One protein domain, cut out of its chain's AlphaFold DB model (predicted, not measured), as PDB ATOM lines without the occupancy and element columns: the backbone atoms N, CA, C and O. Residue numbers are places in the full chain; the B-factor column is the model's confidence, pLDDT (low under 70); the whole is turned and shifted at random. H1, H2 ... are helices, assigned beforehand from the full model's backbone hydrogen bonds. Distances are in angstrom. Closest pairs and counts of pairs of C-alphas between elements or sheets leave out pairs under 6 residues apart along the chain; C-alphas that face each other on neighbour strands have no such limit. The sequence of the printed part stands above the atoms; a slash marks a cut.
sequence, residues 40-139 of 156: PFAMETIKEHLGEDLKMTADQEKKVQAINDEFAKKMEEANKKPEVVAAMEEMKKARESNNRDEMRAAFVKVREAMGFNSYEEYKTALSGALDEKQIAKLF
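This is residues 40 to 139 of the 156 residues of an uncharacterized protein of Planctomycetes bacterium (UniProt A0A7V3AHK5). The helices make an open U: H2 and H5 run side by side as its base, the hairpin of H3 and H4 makes a long arm at one end, and H1 with H6 makes a shorter arm at the other. The turn of residues 96 to 101 sticks out at the long arm's tip. The printed part has 100 residues, with six named helices, H1 to H6 in chain order, and no named strand: all helix. It is only just loose, close to compact, with a radius of gyration of the C-alphas of 15.6 A and spans of 40 by 27 by 19 A.

Find C-alpha 43 at (316.349, 600.813, 432.313), where H1, residues 43 to 50, begins. From C-alpha 58 at (328.721, 600.615, 430.814), H2 runs 30.9 A to residue 79. H3 holds residues 82 to 96, 21.5 A, and H4 residues 100 to 114, 21.1 A. H5, residues 118 to 127, is 14.0 A long; H6, residues 132 to 138, ends at (316.597, 605.016, 443.655).

Look first at Leu 50 and Gln 134, where H1 and H6 touch, their closest C-alphas 6.4 A apart. H2 touches H5 with residues 64 to 71 alone, at a shallow tilt of 17 degrees, opposite ways; the closest C-alphas, of Val 64 and Leu 126, are 6.6 A apart. H2 and H3 are about perpendicular at 79 degrees, close but not clearly touching, with C-alphas 79 and 85 closest at 6.0 A. In the hairpin of H3 and H4, the closest C-alphas, of Met 91 and Ala 106, are 4.9 A apart. H5 and H6, also a hairpin, only just touch, with 3 pairs of C-alphas within 8 A, closest at Ser 127 and Ile 135, 6.3 A. H1 and H3 are apart. In the six helices every O i to N i+4 pair is within hydrogen-bond range.

The C-alphas of Asp 59 and Ser 97, the two farthest apart, are 43.3 A from each other. The printed part has no cut and no long link. No printed residue is under 70 in pLDDT.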
ATOM      1  N   PRO A  40     310.562 594.665 438.006       82.00
ATOM      2  CA  PRO A  40     311.796 595.441 437.822       82.00
ATOM      3  C   PRO A  40     311.557 596.766 437.082       82.00
ATOM      4  O   PRO A  40     310.685 596.856 436.219       82.00
ATOM      5  N   PHE A  41     312.349 597.795 437.406       82.75
ATOM      6  CA  PHE A  41     312.250 599.089 436.733       82.75
ATOM      7  C   PHE A  41     312.786 599.004 435.306       82.75
ATOM      8  O   PHE A  41     313.828 598.396 435.061       82.75
ATOM      9  N   ALA A  42     312.125 599.690 434.370       85.12
ATOM     10  CA  ALA A  42     312.684 599.884 433.039       85.12
ATOM     11  C   ALA A  42     314.032 600.620 433.135       85.12
ATOM     12  O   ALA A  42     314.184 601.553 433.927       85.12
ATOM     13  N   MET A  43     315.004 600.221 432.309       87.38
ATOM     14  CA  MET A  43     316.349 600.813 432.313       87.38
ATOM     15  C   MET A  43     316.307 602.333 432.094       87.38
ATOM     16  O   MET A  43     317.004 603.079 432.779       87.38
ATOM     17  N   GLU A  44     315.437 602.786 431.191       86.31
ATOM     18  CA  GLU A  44     315.141 604.203 430.941       86.31
ATOM     19  C   GLU A  44     314.753 604.933 432.237       86.31
ATOM     20  O   GLU A  44     315.326 605.968 432.563       86.31
ATOM     21  N   THR A  45     313.857 604.346 433.038       86.19
ATOM     22  CA  THR A  45     313.404 604.921 434.312       86.19
ATOM     23  C   THR A  45     314.529 604.998 435.337       86.19
ATOM     24  O   THR A  45     314.625 605.986 436.061       86.19
ATOM     25  N   ILE A  46     315.402 603.986 435.401       86.62
ATOM     26  CA  ILE A  46     316.570 604.006 436.294       86.62
ATOM     27  C   ILE A  46     317.503 605.157 435.898       86.62
ATOM     28  O   ILE A  46     317.900 605.946 436.755       86.62
ATOM     29  N   LYS A  47     317.813 605.289 434.602       87.88
ATOM     30  CA  LYS A  47     318.676 606.357 434.075       87.88
ATOM     31  C   LYS A  47     318.089 607.743 434.341       87.88
ATOM     32  O   LYS A  47     318.799 608.612 434.842       87.88
ATOM     33  N   GLU A  48     316.798 607.925 434.082       86.94
ATOM     34  CA  GLU A  48     316.081 609.175 434.346       86.94
ATOM     35  C   GLU A  48     316.124 609.553 435.835       86.94
ATOM     36  O   GLU A  48     316.365 610.710 436.178       86.94
ATOM     37  N   HIS A  49     315.951 608.582 436.742       86.00
ATOM     38  CA  HIS A  49     315.962 608.849 438.184       86.00
ATOM     39  C   HIS A  49     317.349 609.191 438.739       86.00
ATOM     40  O   HIS A  49     317.462 609.976 439.690       86.00
ATOM     41  N   LEU A  50     318.393 608.570 438.187       87.00
ATOM     42  CA  LEU A  50     319.777 608.842 438.568       87.00
ATOM     43  C   LEU A  50     320.239 610.212 438.055       87.00
ATOM     44  O   LEU A  50     320.913 610.931 438.793       87.00
ATOM     45  N   GLY A  51     319.817 610.599 436.848       86.62
ATOM     46  CA  GLY A  51     320.235 611.842 436.203       86.62
ATOM     47  C   GLY A  51     321.704 611.820 435.765       86.62
ATOM     48  O   GLY A  51     322.398 610.809 435.886       86.62
ATOM     49  N   GLU A  52     322.190 612.946 435.242       85.56
ATOM     50  CA  GLU A  52     323.560 613.041 434.713       85.56
ATOM     51  C   GLU A  52     324.635 612.922 435.806       85.56
ATOM     52  O   GLU A  52     325.684 612.324 435.572       85.56
ATOM     53  N   ASP A  53     324.338 613.397 437.021       84.00
ATOM     54  CA  ASP A  53     325.269 613.405 438.159       84.00
ATOM     55  C   ASP A  53     325.619 612.003 438.687       84.00
ATOM     56  O   ASP A  53     326.650 611.814 439.332       84.00
ATOM     57  N   LEU A  54     324.746 611.018 438.456       90.19
ATOM     58  CA  LEU A  54     324.888 609.640 438.941       90.19
ATOM     59  C   LEU A  54     324.762 608.621 437.803       90.19
ATOM     60  O   LEU A  54     324.310 607.492 438.016       90.19
ATOM     61  N   LYS A  55     325.163 609.018 436.592       92.06
ATOM     62  CA  LYS A  55     325.112 608.168 435.401       92.06
ATOM     63  C   LYS A  55     325.824 606.833 435.635       92.06
ATOM     64  O   LYS A  55     326.924 606.783 436.180       92.06
ATOM     65  N   MET A  56     325.194 605.751 435.186       91.50
ATOM     66  CA  MET A  56     325.771 604.412 435.261       91.50
ATOM     67  C   MET A  56     326.939 604.254 434.283       91.50
ATOM     68  O   MET A  56     326.907 604.759 433.157       91.50
ATOM     69  N   THR A  57     327.967 603.516 434.692       94.50
ATOM     70  CA  THR A  57     329.011 603.053 433.770       94.50
ATOM     71  C   THR A  57     328.469 601.951 432.856       94.50
ATOM     72  O   THR A  57     327.486 601.289 433.181       94.50
ATOM     73  N   ALA A  58     329.133 601.687 431.726       94.06
ATOM     74  CA  ALA A  58     328.721 600.615 430.814       94.06
ATOM     75  C   ALA A  58     328.662 599.232 431.499       94.06
ATOM     76  O   ALA A  58     327.799 598.415 431.179       94.06
ATOM     77  N   ASP A  59     329.548 598.976 432.465       95.00
ATOM     78  CA  ASP A  59     329.539 597.731 433.235       95.00
ATOM     79  C   ASP A  59     328.398 597.694 434.258       95.00
ATOM     80  O   ASP A  59     327.769 596.649 434.431       95.00
ATOM     81  N   GLN A  60     328.084 598.827 434.899       94.06
ATOM     82  CA  GLN A  60     326.908 598.953 435.766       94.06
ATOM     83  C   GLN A  60     325.620 598.722 434.966       94.06
ATOM     84  O   GLN A  60     324.782 597.933 435.389       94.06
ATOM     85  N   GLU A  61     325.489 599.314 433.774       94.06
ATOM     86  CA  GLU A  61     324.322 599.117 432.903       94.06
ATOM     87  C   GLU A  61     324.114 597.642 432.536       94.06
ATOM     88  O   GLU A  61     322.997 597.139 432.633       94.06
ATOM     89  N   LYS A  62     325.185 596.918 432.179       94.88
ATOM     90  CA  LYS A  62     325.110 595.475 431.892       94.88
ATOM     91  C   LYS A  62     324.658 594.666 433.106       94.88
ATOM     92  O   LYS A  62     323.818 593.780 432.966       94.88
ATOM     93  N   LYS A  63     325.196 594.964 434.295       94.94
ATOM     94  CA  LYS A  63     324.803 594.279 435.537       94.94
ATOM     95  C   LYS A  63     323.343 594.556 435.890       94.94
ATOM     96  O   LYS A  63     322.613 593.623 436.204       94.94
ATOM     97  N   VAL A  64     322.906 595.811 435.793       93.56
ATOM     98  CA  VAL A  64     321.510 596.198 436.039       93.56
ATOM     99  C   VAL A  64     320.573 595.543 435.028       93.56
ATOM    100  O   VAL A  64     319.513 595.067 435.419       93.56
ATOM    101  N   GLN A  65     320.963 595.450 433.754       93.75
ATOM    102  CA  GLN A  65     320.158 594.762 432.745       93.75
ATOM    103  C   GLN A  65     319.991 593.278 433.084       93.75
ATOM    104  O   GLN A  65     318.872 592.781 433.068       93.75
ATOM    105  N   ALA A  66     321.071 592.592 433.465       94.62
ATOM    106  CA  ALA A  66     320.998 591.192 433.876       94.62
ATOM    107  C   ALA A  66     320.080 590.994 435.099       94.62
ATOM    108  O   ALA A  66     319.260 590.078 435.107       94.62
ATOM    109  N   ILE A  67     320.164 591.887 436.093       94.06
ATOM    110  CA  ILE A  67     319.270 591.881 437.263       94.06
ATOM    111  C   ILE A  67     317.813 592.102 436.832       94.06
ATOM    112  O   ILE A  67     316.915 591.411 437.311       94.06
ATOM    113  N   ASN A  68     317.559 593.040 435.917       92.19
ATOM    114  CA  ASN A  68     316.220 593.293 435.388       92.19
ATOM    115  C   ASN A  68     315.650 592.072 434.668       92.19
ATOM    116  O   ASN A  68     314.495 591.728 434.902       92.19
ATOM    117  N   ASP A  69     316.449 591.406 433.837       92.56
ATOM    118  CA  ASP A  69     316.028 590.218 433.094       92.56
ATOM    119  C   ASP A  69     315.719 589.043 434.040       92.56
ATOM    120  O   ASP A  69     314.745 588.314 433.839       92.56
ATOM    121  N   GLU A  70     316.512 588.870 435.101       92.06
ATOM    122  CA  GLU A  70     316.275 587.855 436.132       92.06
ATOM    123  C   GLU A  70     314.978 588.128 436.904       92.06
ATOM    124  O   GLU A  70     314.121 587.248 437.028       92.06
ATOM    125  N   PHE A  71     314.787 589.363 437.373       91.19
ATOM    126  CA  PHE A  71     313.569 589.742 438.087       91.19
ATOM    127  C   PHE A  71     312.337 589.716 437.187       91.19
ATOM    128  O   PHE A  71     311.265 589.349 437.661       91.19
ATOM    129  N   ALA A  72     312.466 590.048 435.902       89.00
ATOM    130  CA  ALA A  72     311.369 589.946 434.946       89.00
ATOM    131  C   ALA A  72     310.887 588.495 434.827       89.00
ATOM    132  O   ALA A  72     309.690 588.250 434.955       89.00
ATOM    133  N   LYS A  73     311.808 587.529 434.695       89.56
ATOM    134  CA  LYS A  73     311.471 586.094 434.682       89.56
ATOM    135  C   LYS A  73     310.840 585.644 435.996       89.56
ATOM    136  O   LYS A  73     309.781 585.023 435.984       89.56
ATOM    137  N   LYS A  74     311.438 586.015 437.132       88.44
ATOM    138  CA  LYS A  74     310.923 585.671 438.467       88.44
ATOM    139  C   LYS A  74     309.505 586.207 438.688       88.44
ATOM    140  O   LYS A  74     308.647 585.502 439.221       88.44
ATOM    141  N   MET A  75     309.242 587.442 438.261       85.56
ATOM    142  CA  MET A  75     307.916 588.057 438.330       85.56
ATOM    143  C   MET A  75     306.941 587.408 437.346       85.56
ATOM    144  O   MET A  75     305.793 587.182 437.708       85.56
ATOM    145  N   GLU A  76     307.369 587.065 436.130       87.19
ATOM    146  CA  GLU A  76     306.528 586.367 435.152       87.19
ATOM    147  C   GLU A  76     306.082 584.991 435.674       87.19
ATOM    148  O   GLU A  76     304.908 584.633 435.571       87.19
ATOM    149  N   GLU A  77     306.993 584.234 436.287       88.06
ATOM    150  CA  GLU A  77     306.683 582.956 436.933       88.06
ATOM    151  C   GLU A  77     305.737 583.128 438.124       88.06
ATOM    152  O   GLU A  77     304.777 582.369 438.269       88.06
ATOM    153  N   ALA A  78     305.963 584.147 438.957       86.12
ATOM    154  CA  ALA A  78     305.073 584.459 440.069       86.12
ATOM    155  C   ALA A  78     303.669 584.848 439.581       86.12
ATOM    156  O   ALA A  78     302.680 584.340 440.102       86.12
ATOM    157  N   ASN A  79     303.574 585.669 438.533       83.38
ATOM    158  CA  ASN A  79     302.316 586.155 437.962       83.38
ATOM    159  C   ASN A  79     301.495 585.063 437.267       83.38
ATOM    160  O   ASN A  79     300.310 585.265 437.027       83.38
ATOM    161  N   LYS A  80     302.090 583.907 436.952       87.12
ATOM    162  CA  LYS A  80     301.363 582.732 436.446       87.12
ATOM    163  C   LYS A  80     300.663 581.947 437.558       87.12
ATOM    164  O   LYS A  80     299.797 581.125 437.261       87.12
ATOM    165  N   LYS A  81     301.015 582.168 438.831       88.25
ATOM    166  CA  LYS A  81     300.380 581.470 439.955       88.25
ATOM    167  C   LYS A  81     298.951 581.993 440.155       88.25
ATOM    168  O   LYS A  81     298.771 583.205 440.267       88.25
ATOM    169  N   PRO A  82     297.940 581.113 440.275       89.06
ATOM    170  CA  PRO A  82     296.540 581.529 440.377       89.06
ATOM    171  C   PRO A  82     296.274 582.428 441.593       89.06
ATOM    172  O   PRO A  82     295.496 583.373 441.502       89.06
ATOM    173  N   GLU A  83     296.971 582.190 442.706       89.06
ATOM    174  CA  GLU A  83     296.861 583.000 443.925       89.06
ATOM    175  C   GLU A  83     297.373 584.435 443.724       89.06
ATOM    176  O   GLU A  83     296.764 585.392 444.201       89.06
ATOM    177  N   VAL A  84     298.452 584.602 442.951       85.88
ATOM    178  CA  VAL A  84     299.006 585.922 442.612       85.88
ATOM    179  C   VAL A  84     298.080 586.651 441.646       85.88
ATOM    180  O   VAL A  84     297.805 587.830 441.848       85.88
ATOM    181  N   VAL A  85     297.534 585.955 440.641       86.62
ATOM    182  CA  VAL A  85     296.544 586.529 439.708       86.62
ATOM    183  C   VAL A  85     295.313 587.035 440.461       86.62
ATOM    184  O   VAL A  85     294.892 588.172 440.250       86.62
ATOM    185  N   ALA A  86     294.768 586.234 441.379       88.81
ATOM    186  CA  ALA A  86     293.620 586.628 442.191       88.81
ATOM    187  C   ALA A  86     293.930 587.858 443.064       88.81
ATOM    188  O   ALA A  86     293.154 588.814 443.086       88.81
ATOM    189  N   ALA A  87     295.092 587.876 443.726       86.31
ATOM    190  CA  ALA A  87     295.518 589.015 444.533       86.31
ATOM    191  C   ALA A  87     295.742 590.287 443.687       86.31
ATOM    192  O   ALA A  87     295.399 591.388 444.123       86.31
ATOM    193  N   MET A  88     296.271 590.160 442.465       84.81
ATOM    194  CA  MET A  88     296.441 591.286 441.538       84.81
ATOM    195  C   MET A  88     295.101 591.854 441.056       84.81
ATOM    196  O   MET A  88     294.950 593.073 440.965       84.81
ATOM    197  N   GLU A  89     294.106 591.006 440.796       86.81
ATOM    198  CA  GLU A  89     292.747 591.446 440.455       86.81
ATOM    199  C   GLU A  89     292.084 592.199 441.622       86.81
ATOM    200  O   GLU A  89     291.469 593.249 441.419       86.81
ATOM    201  N   GLU A  90     292.258 591.733 442.863       84.94
ATOM    202  CA  GLU A  90     291.815 592.483 444.048       84.94
ATOM    203  C   GLU A  90     292.523 593.837 444.166       84.94
ATOM    204  O   GLU A  90     291.892 594.852 444.468       84.94
ATOM    205  N   MET A  91     293.822 593.879 443.873       84.31
ATOM    206  CA  MET A  91     294.599 595.114 443.876       84.31
ATOM    207  C   MET A  91     294.110 596.114 442.826       84.31
ATOM    208  O   MET A  91     294.045 597.314 443.100       84.31
ATOM    209  N   LYS A  92     293.727 595.633 441.641       84.19
ATOM    210  CA  LYS A  92     293.140 596.464 440.588       84.19
ATOM    211  C   LYS A  92     291.813 597.079 441.042       84.19
ATOM    212  O   LYS A  92     291.641 598.288 440.915       84.19
ATOM    213  N   LYS A  93     290.935 596.287 441.666       85.00
ATOM    214  CA  LYS A  93     289.664 596.776 442.233       85.00
ATOM    215  C   LYS A  93     289.884 597.803 443.348       85.00
ATOM    216  O   LYS A  93     289.255 598.857 443.348       85.00
ATOM    217  N   ALA A  94     290.828 597.548 444.255       83.50
ATOM    218  CA  ALA A  94     291.191 598.486 445.321       83.50
ATOM    219  C   ALA A  94     291.795 599.798 444.783       83.50
ATOM    220  O   ALA A  94     291.700 600.851 445.409       83.50
ATOM    221  N   ARG A  95     292.432 599.761 443.607       80.19
ATOM    222  CA  ARG A  95     292.926 600.968 442.938       80.19
ATOM    223  C   ARG A  95     291.783 601.807 442.366       80.19
ATOM    224  O   ARG A  95     291.843 603.031 442.439       80.19
ATOM    225  N   GLU A  96     290.756 601.164 441.820       83.50
ATOM    226  CA  GLU A  96     289.561 601.833 441.291       83.50
ATOM    227  C   GLU A  96     288.743 602.510 442.403       83.50
ATOM    228  O   GLU A  96     288.193 603.590 442.181       83.50
ATOM    229  N   SER A  97     288.734 601.951 443.620       79.50
ATOM    230  CA  SER A  97     288.043 602.545 444.776       79.50
ATOM    231  C   SER A  97     288.731 603.796 445.344       79.50
ATOM    232  O   SER A  97     288.146 604.491 446.175       79.50
ATOM    233  N   ASN A  98     289.961 604.116 444.911       75.62
ATOM    234  CA  ASN A  98     290.805 605.196 445.449       75.62
ATOM    235  C   ASN A  98     290.984 605.161 446.984       75.62
ATOM    236  O   ASN A  98     291.437 606.142 447.586       75.62
ATOM    237  N   ASN A  99     290.682 604.034 447.632       80.75
ATOM    238  CA  ASN A  99     290.821 603.872 449.069       80.75
ATOM    239  C   ASN A  99     292.247 603.414 449.404       80.75
ATOM    240  O   ASN A  99     292.691 602.322 449.043       80.75
ATOM    241  N   ARG A 100     292.998 604.267 450.114       75.81
ATOM    242  CA  ARG A 100     294.399 603.989 450.468       75.81
ATOM    243  C   ARG A 100     294.558 602.762 451.363       75.81
ATOM    244  O   ARG A 100     295.579 602.085 451.241       75.81
ATOM    245  N   ASP A 101     293.601 602.485 452.239       78.00
ATOM    246  CA  ASP A 101     293.699 601.359 453.167       78.00
ATOM    247  C   ASP A 101     293.400 600.034 452.461       78.00
ATOM    248  O   ASP A 101     294.137 599.064 452.643       78.00
ATOM    249  N   GLU A 102     292.429 600.024 451.547       79.81
ATOM    250  CA  GLU A 102     292.165 598.878 450.669       79.81
ATOM    251  C   GLU A 102     293.351 598.591 449.744       79.81
ATOM    252  O   GLU A 102     293.772 597.441 449.626       79.81
ATOM    253  N   MET A 103     293.962 599.623 449.149       79.12
ATOM    254  CA  MET A 103     295.168 599.444 448.330       79.12
ATOM    255  C   MET A 103     296.332 598.859 449.135       79.12
ATOM    256  O   MET A 103     297.080 598.024 448.625       79.12
ATOM    257  N   ARG A 104     296.510 599.283 450.394       78.88
ATOM    258  CA  ARG A 104     297.547 598.727 451.276       78.88
ATOM    259  C   ARG A 104     297.271 597.266 451.609       78.88
ATOM    260  O   ARG A 104     298.194 596.462 451.523       78.88
ATOM    261  N   ALA A 105     296.032 596.926 451.958       80.62
ATOM    262  CA  ALA A 105     295.644 595.550 452.250       80.62
ATOM    263  C   ALA A 105     295.835 594.640 451.026       80.62
ATOM    264  O   ALA A 105     296.438 593.574 451.138       80.62
ATOM    265  N   ALA A 106     295.417 595.090 449.839       81.00
ATOM    266  CA  ALA A 106     295.611 594.343 448.601       81.00
ATOM    267  C   ALA A 106     297.098 594.173 448.243       81.00
ATOM    268  O   ALA A 106     297.510 593.098 447.814       81.00
ATOM    269  N   PHE A 107     297.938 595.187 448.490       81.81
ATOM    270  CA  PHE A 107     299.388 595.066 448.300       81.81
ATOM    271  C   PHE A 107     300.012 593.990 449.200       81.81
ATOM    272  O   PHE A 107     300.880 593.241 448.751       81.81
ATOM    273  N   VAL A 108     299.578 593.904 450.463       83.56
ATOM    274  CA  VAL A 108     300.051 592.861 451.388       83.56
ATOM    275  C   VAL A 108     299.690 591.477 450.855       83.56
ATOM    276  O   VAL A 108     300.576 590.633 450.770       83.56
ATOM    277  N   LYS A 109     298.452 591.284 450.382       85.12
ATOM    278  CA  LYS A 109     298.019 590.012 449.785       85.12
ATOM    279  C   LYS A 109     298.840 589.621 448.559       85.12
ATOM    280  O   LYS A 109     299.265 588.477 448.451       85.12
ATOM    281  N   VAL A 110     299.111 590.562 447.651       84.56
ATOM    282  CA  VAL A 110     299.955 590.299 446.469       84.56
ATOM    283  C   VAL A 110     301.364 589.885 446.897       84.56
ATOM    284  O   VAL A 110     301.918 588.930 446.360       84.56
ATOM    285  N   ARG A 111     301.941 590.559 447.897       83.12
ATOM    286  CA  ARG A 111     303.264 590.215 448.431       83.12
ATOM    287  C   ARG A 111     303.293 588.823 449.067       83.12
ATOM    288  O   ARG A 111     304.242 588.081 448.832       83.12
ATOM    289  N   GLU A 112     302.284 588.481 449.861       85.94
ATOM    290  CA  GLU A 112     302.150 587.151 450.468       85.94
ATOM    291  C   GLU A 112     302.004 586.068 449.395       85.94
ATOM    292  O   GLU A 112     302.737 585.083 449.426       85.94
ATOM    293  N   ALA A 113     301.156 586.299 448.388       85.81
ATOM    294  CA  ALA A 113     300.934 585.367 447.284       85.81
ATOM    295  C   ALA A 113     302.186 585.157 446.414       85.81
ATOM    296  O   ALA A 113     302.444 584.049 445.939       85.81
ATOM    297  N   MET A 114     302.993 586.204 446.200       84.62
ATOM    298  CA  MET A 114     304.262 586.073 445.475       84.62
ATOM    299  C   MET A 114     305.268 585.204 446.245       84.62
ATOM    300  O   MET A 114     306.076 584.514 445.622       84.62
ATOM    301  N   GLY A 115     305.206 585.200 447.582       83.38
ATOM    302  CA  GLY A 115     306.079 584.403 448.450       83.38
ATOM    303  C   GLY A 115     307.488 584.973 448.625       83.38
ATOM    304  O   GLY A 115     308.356 584.304 449.179       83.38
ATOM    305  N   PHE A 116     307.740 586.195 448.153       82.81
ATOM    306  CA  PHE A 116     309.036 586.864 448.251       82.81
ATOM    307  C   PHE A 116     308.856 588.393 448.263       82.81
ATOM    308  O   PHE A 116     307.803 588.914 447.884       82.81
ATOM    309  N   ASN A 117     309.855 589.140 448.742       84.69
ATOM    310  CA  ASN A 117     309.763 590.599 448.838       84.69
ATOM    311  C   ASN A 117     310.488 591.248 447.659       84.69
ATOM    312  O   ASN A 117     311.651 591.636 447.777       84.69
ATOM    313  N   SER A 118     309.772 591.401 446.542       84.25
ATOM    314  CA  SER A 118     310.314 591.947 445.293       84.25
ATOM    315  C   SER A 118     311.059 593.272 445.477       84.25
ATOM    316  O   SER A 118     312.093 593.468 444.851       84.25
ATOM    317  N   TYR A 119     310.608 594.151 446.378       84.81
ATOM    318  CA  TYR A 119     311.269 595.431 446.648       84.81
ATOM    319  C   TYR A 119     312.639 595.288 447.319       84.81
ATOM    320  O   TYR A 119     313.618 595.856 446.839       84.81
ATOM    321  N   GLU A 120     312.715 594.551 448.428       86.62
ATOM    322  CA  GLU A 120     313.969 594.412 449.183       86.62
ATOM    323  C   GLU A 120     314.980 593.544 448.435       86.62
ATOM    324  O   GLU A 120     316.168 593.859 448.413       86.62
ATOM    325  N   GLU A 121     314.518 592.487 447.767       90.38
ATOM    326  CA  GLU A 121     315.397 591.621 446.982       90.38
ATOM    327  C   GLU A 121     315.964 592.356 445.770       90.38
ATOM    328  O   GLU A 121     317.166 592.290 445.524       90.38
ATOM    329  N   TYR A 122     315.136 593.120 445.052       90.69
ATOM    330  CA  TYR A 122     315.595 593.896 443.903       90.69
ATOM    331  C   TYR A 122     316.554 595.015 444.317       90.69
ATOM    332  O   TYR A 122     317.603 595.195 443.702       90.69
ATOM    333  N   LYS A 123     316.258 595.724 445.416       90.81
ATOM    334  CA  LYS A 123     317.179 596.708 446.001       90.81
ATOM    335  C   LYS A 123     318.514 596.068 446.389       90.81
ATOM    336  O   LYS A 123     319.564 596.656 446.137       90.81
ATOM    337  N   THR A 124     318.482 594.884 446.998       92.56
ATOM    338  CA  THR A 124     319.691 594.148 447.397       92.56
ATOM    339  C   THR A 124     320.517 593.753 446.175       92.56
ATOM    340  O   THR A 124     321.717 594.013 446.151       92.56
ATOM    341  N   ALA A 125     319.877 593.221 445.129       92.81
ATOM    342  CA  ALA A 125     320.544 592.870 443.878       92.81
ATOM    343  C   ALA A 125     321.195 594.097 443.221       92.81
ATOM    344  O   ALA A 125     322.377 594.069 442.879       92.81
ATOM    345  N   LEU A 126     320.460 595.211 443.125       93.00
ATOM    346  CA  LEU A 126     320.997 596.461 442.588       93.00
ATOM    347  C   LEU A 126     322.145 597.018 443.435       93.00
ATOM    348  O   LEU A 126     323.072 597.585 442.871       93.00
ATOM    349  N   SER A 127     322.130 596.831 444.757       92.75
ATOM    350  CA  SER A 127     323.215 597.288 445.642       92.75
ATOM    351  C   SER A 127     324.538 596.551 445.407       92.75
ATOM    352  O   SER A 127     325.588 597.066 445.768       92.75
ATOM    353  N   GLY A 128     324.513 595.375 444.770       91.38
ATOM    354  CA  GLY A 128     325.721 594.693 444.292       91.38
ATOM    355  C   GLY A 128     326.224 595.191 442.928       91.38
ATOM    356  O   GLY A 128     327.334 594.848 442.515       91.38
ATOM    357  N   ALA A 129     325.415 595.975 442.211       92.94
ATOM    358  CA  ALA A 129     325.720 596.478 440.871       92.94
ATOM    359  C   ALA A 129     325.991 597.986 440.831       92.94
ATOM    360  O   ALA A 129     326.802 598.415 440.017       92.94
ATOM    361  N   LEU A 130     325.321 598.768 441.676       93.50
ATOM    362  CA  LEU A 130     325.348 600.228 441.706       93.50
ATOM    363  C   LEU A 130     326.025 600.754 442.969       93.50
ATOM    364  O   LEU A 130     326.046 600.093 444.004       93.50
ATOM    365  N   ASP A 131     326.515 601.987 442.890       93.69
ATOM    366  CA  ASP A 131     327.137 602.667 444.018       93.69
ATOM    367  C   ASP A 131     326.099 603.084 445.068       93.69
ATOM    368  O   ASP A 131     324.931 603.352 444.768       93.69
ATOM    369  N   GLU A 132     326.537 603.249 446.318       91.81
ATOM    370  CA  GLU A 132     325.661 603.621 447.436       91.81
ATOM    371  C   GLU A 132     324.852 604.900 447.164       91.81
ATOM    372  O   GLU A 132     323.674 604.985 447.513       91.81
ATOM    373  N   LYS A 133     325.455 605.890 446.490       91.00
ATOM    374  CA  LYS A 133     324.779 607.145 446.117       91.00
ATOM    375  C   LYS A 133     323.667 606.920 445.089       91.00
ATOM    376  O   LYS A 133     322.604 607.528 445.206       91.00
ATOM    377  N   GLN A 134     323.891 606.039 444.113       90.75
ATOM    378  CA  GLN A 134     322.893 605.657 443.109       90.75
ATOM    379  C   GLN A 134     321.736 604.897 443.772       90.75
ATOM    380  O   GLN A 134     320.567 605.223 443.558       90.75
ATOM    381  N   ILE A 135     322.045 603.953 444.666       91.06
ATOM    382  CA  ILE A 135     321.033 603.207 445.425       91.06
ATOM    383  C   ILE A 135     320.231 604.111 446.351       91.06
ATOM    384  O   ILE A 135     319.010 603.998 446.387       91.06
ATOM    385  N   ALA A 136     320.871 605.035 447.066       88.81
ATOM    386  CA  ALA A 136     320.172 605.981 447.932       88.81
ATOM    387  C   ALA A 136     319.223 606.898 447.144       88.81
ATOM    388  O   ALA A 136     318.188 607.312 447.667       88.81
ATOM    389  N   LYS A 137     319.548 607.197 445.880       87.25
ATOM    390  CA  LYS A 137     318.687 607.972 444.984       87.25
ATOM    391  C   LYS A 137     317.467 607.169 444.523       87.25
ATOM    392  O   LYS A 137     316.358 607.697 444.557       87.25
ATOM    393  N   LEU A 138     317.665 605.911 444.124       86.00
ATOM    394  CA  LEU A 138     316.597 605.016 443.655       86.00
ATOM    395  C   LEU A 138     315.699 604.518 444.800       86.00
ATOM    396  O   LEU A 138     314.482 604.402 444.660       86.00
ATOM    397  N   PHE A 139     316.298 604.256 445.959       85.38
ATOM    398  CA  PHE A 139     315.657 603.698 447.146       85.38
ATOM    399  C   PHE A 139     315.950 604.575 448.369       85.38
ATOM    400  O   PHE A 139     316.646 604.137 449.293       85.38
TER     401      PHE A 139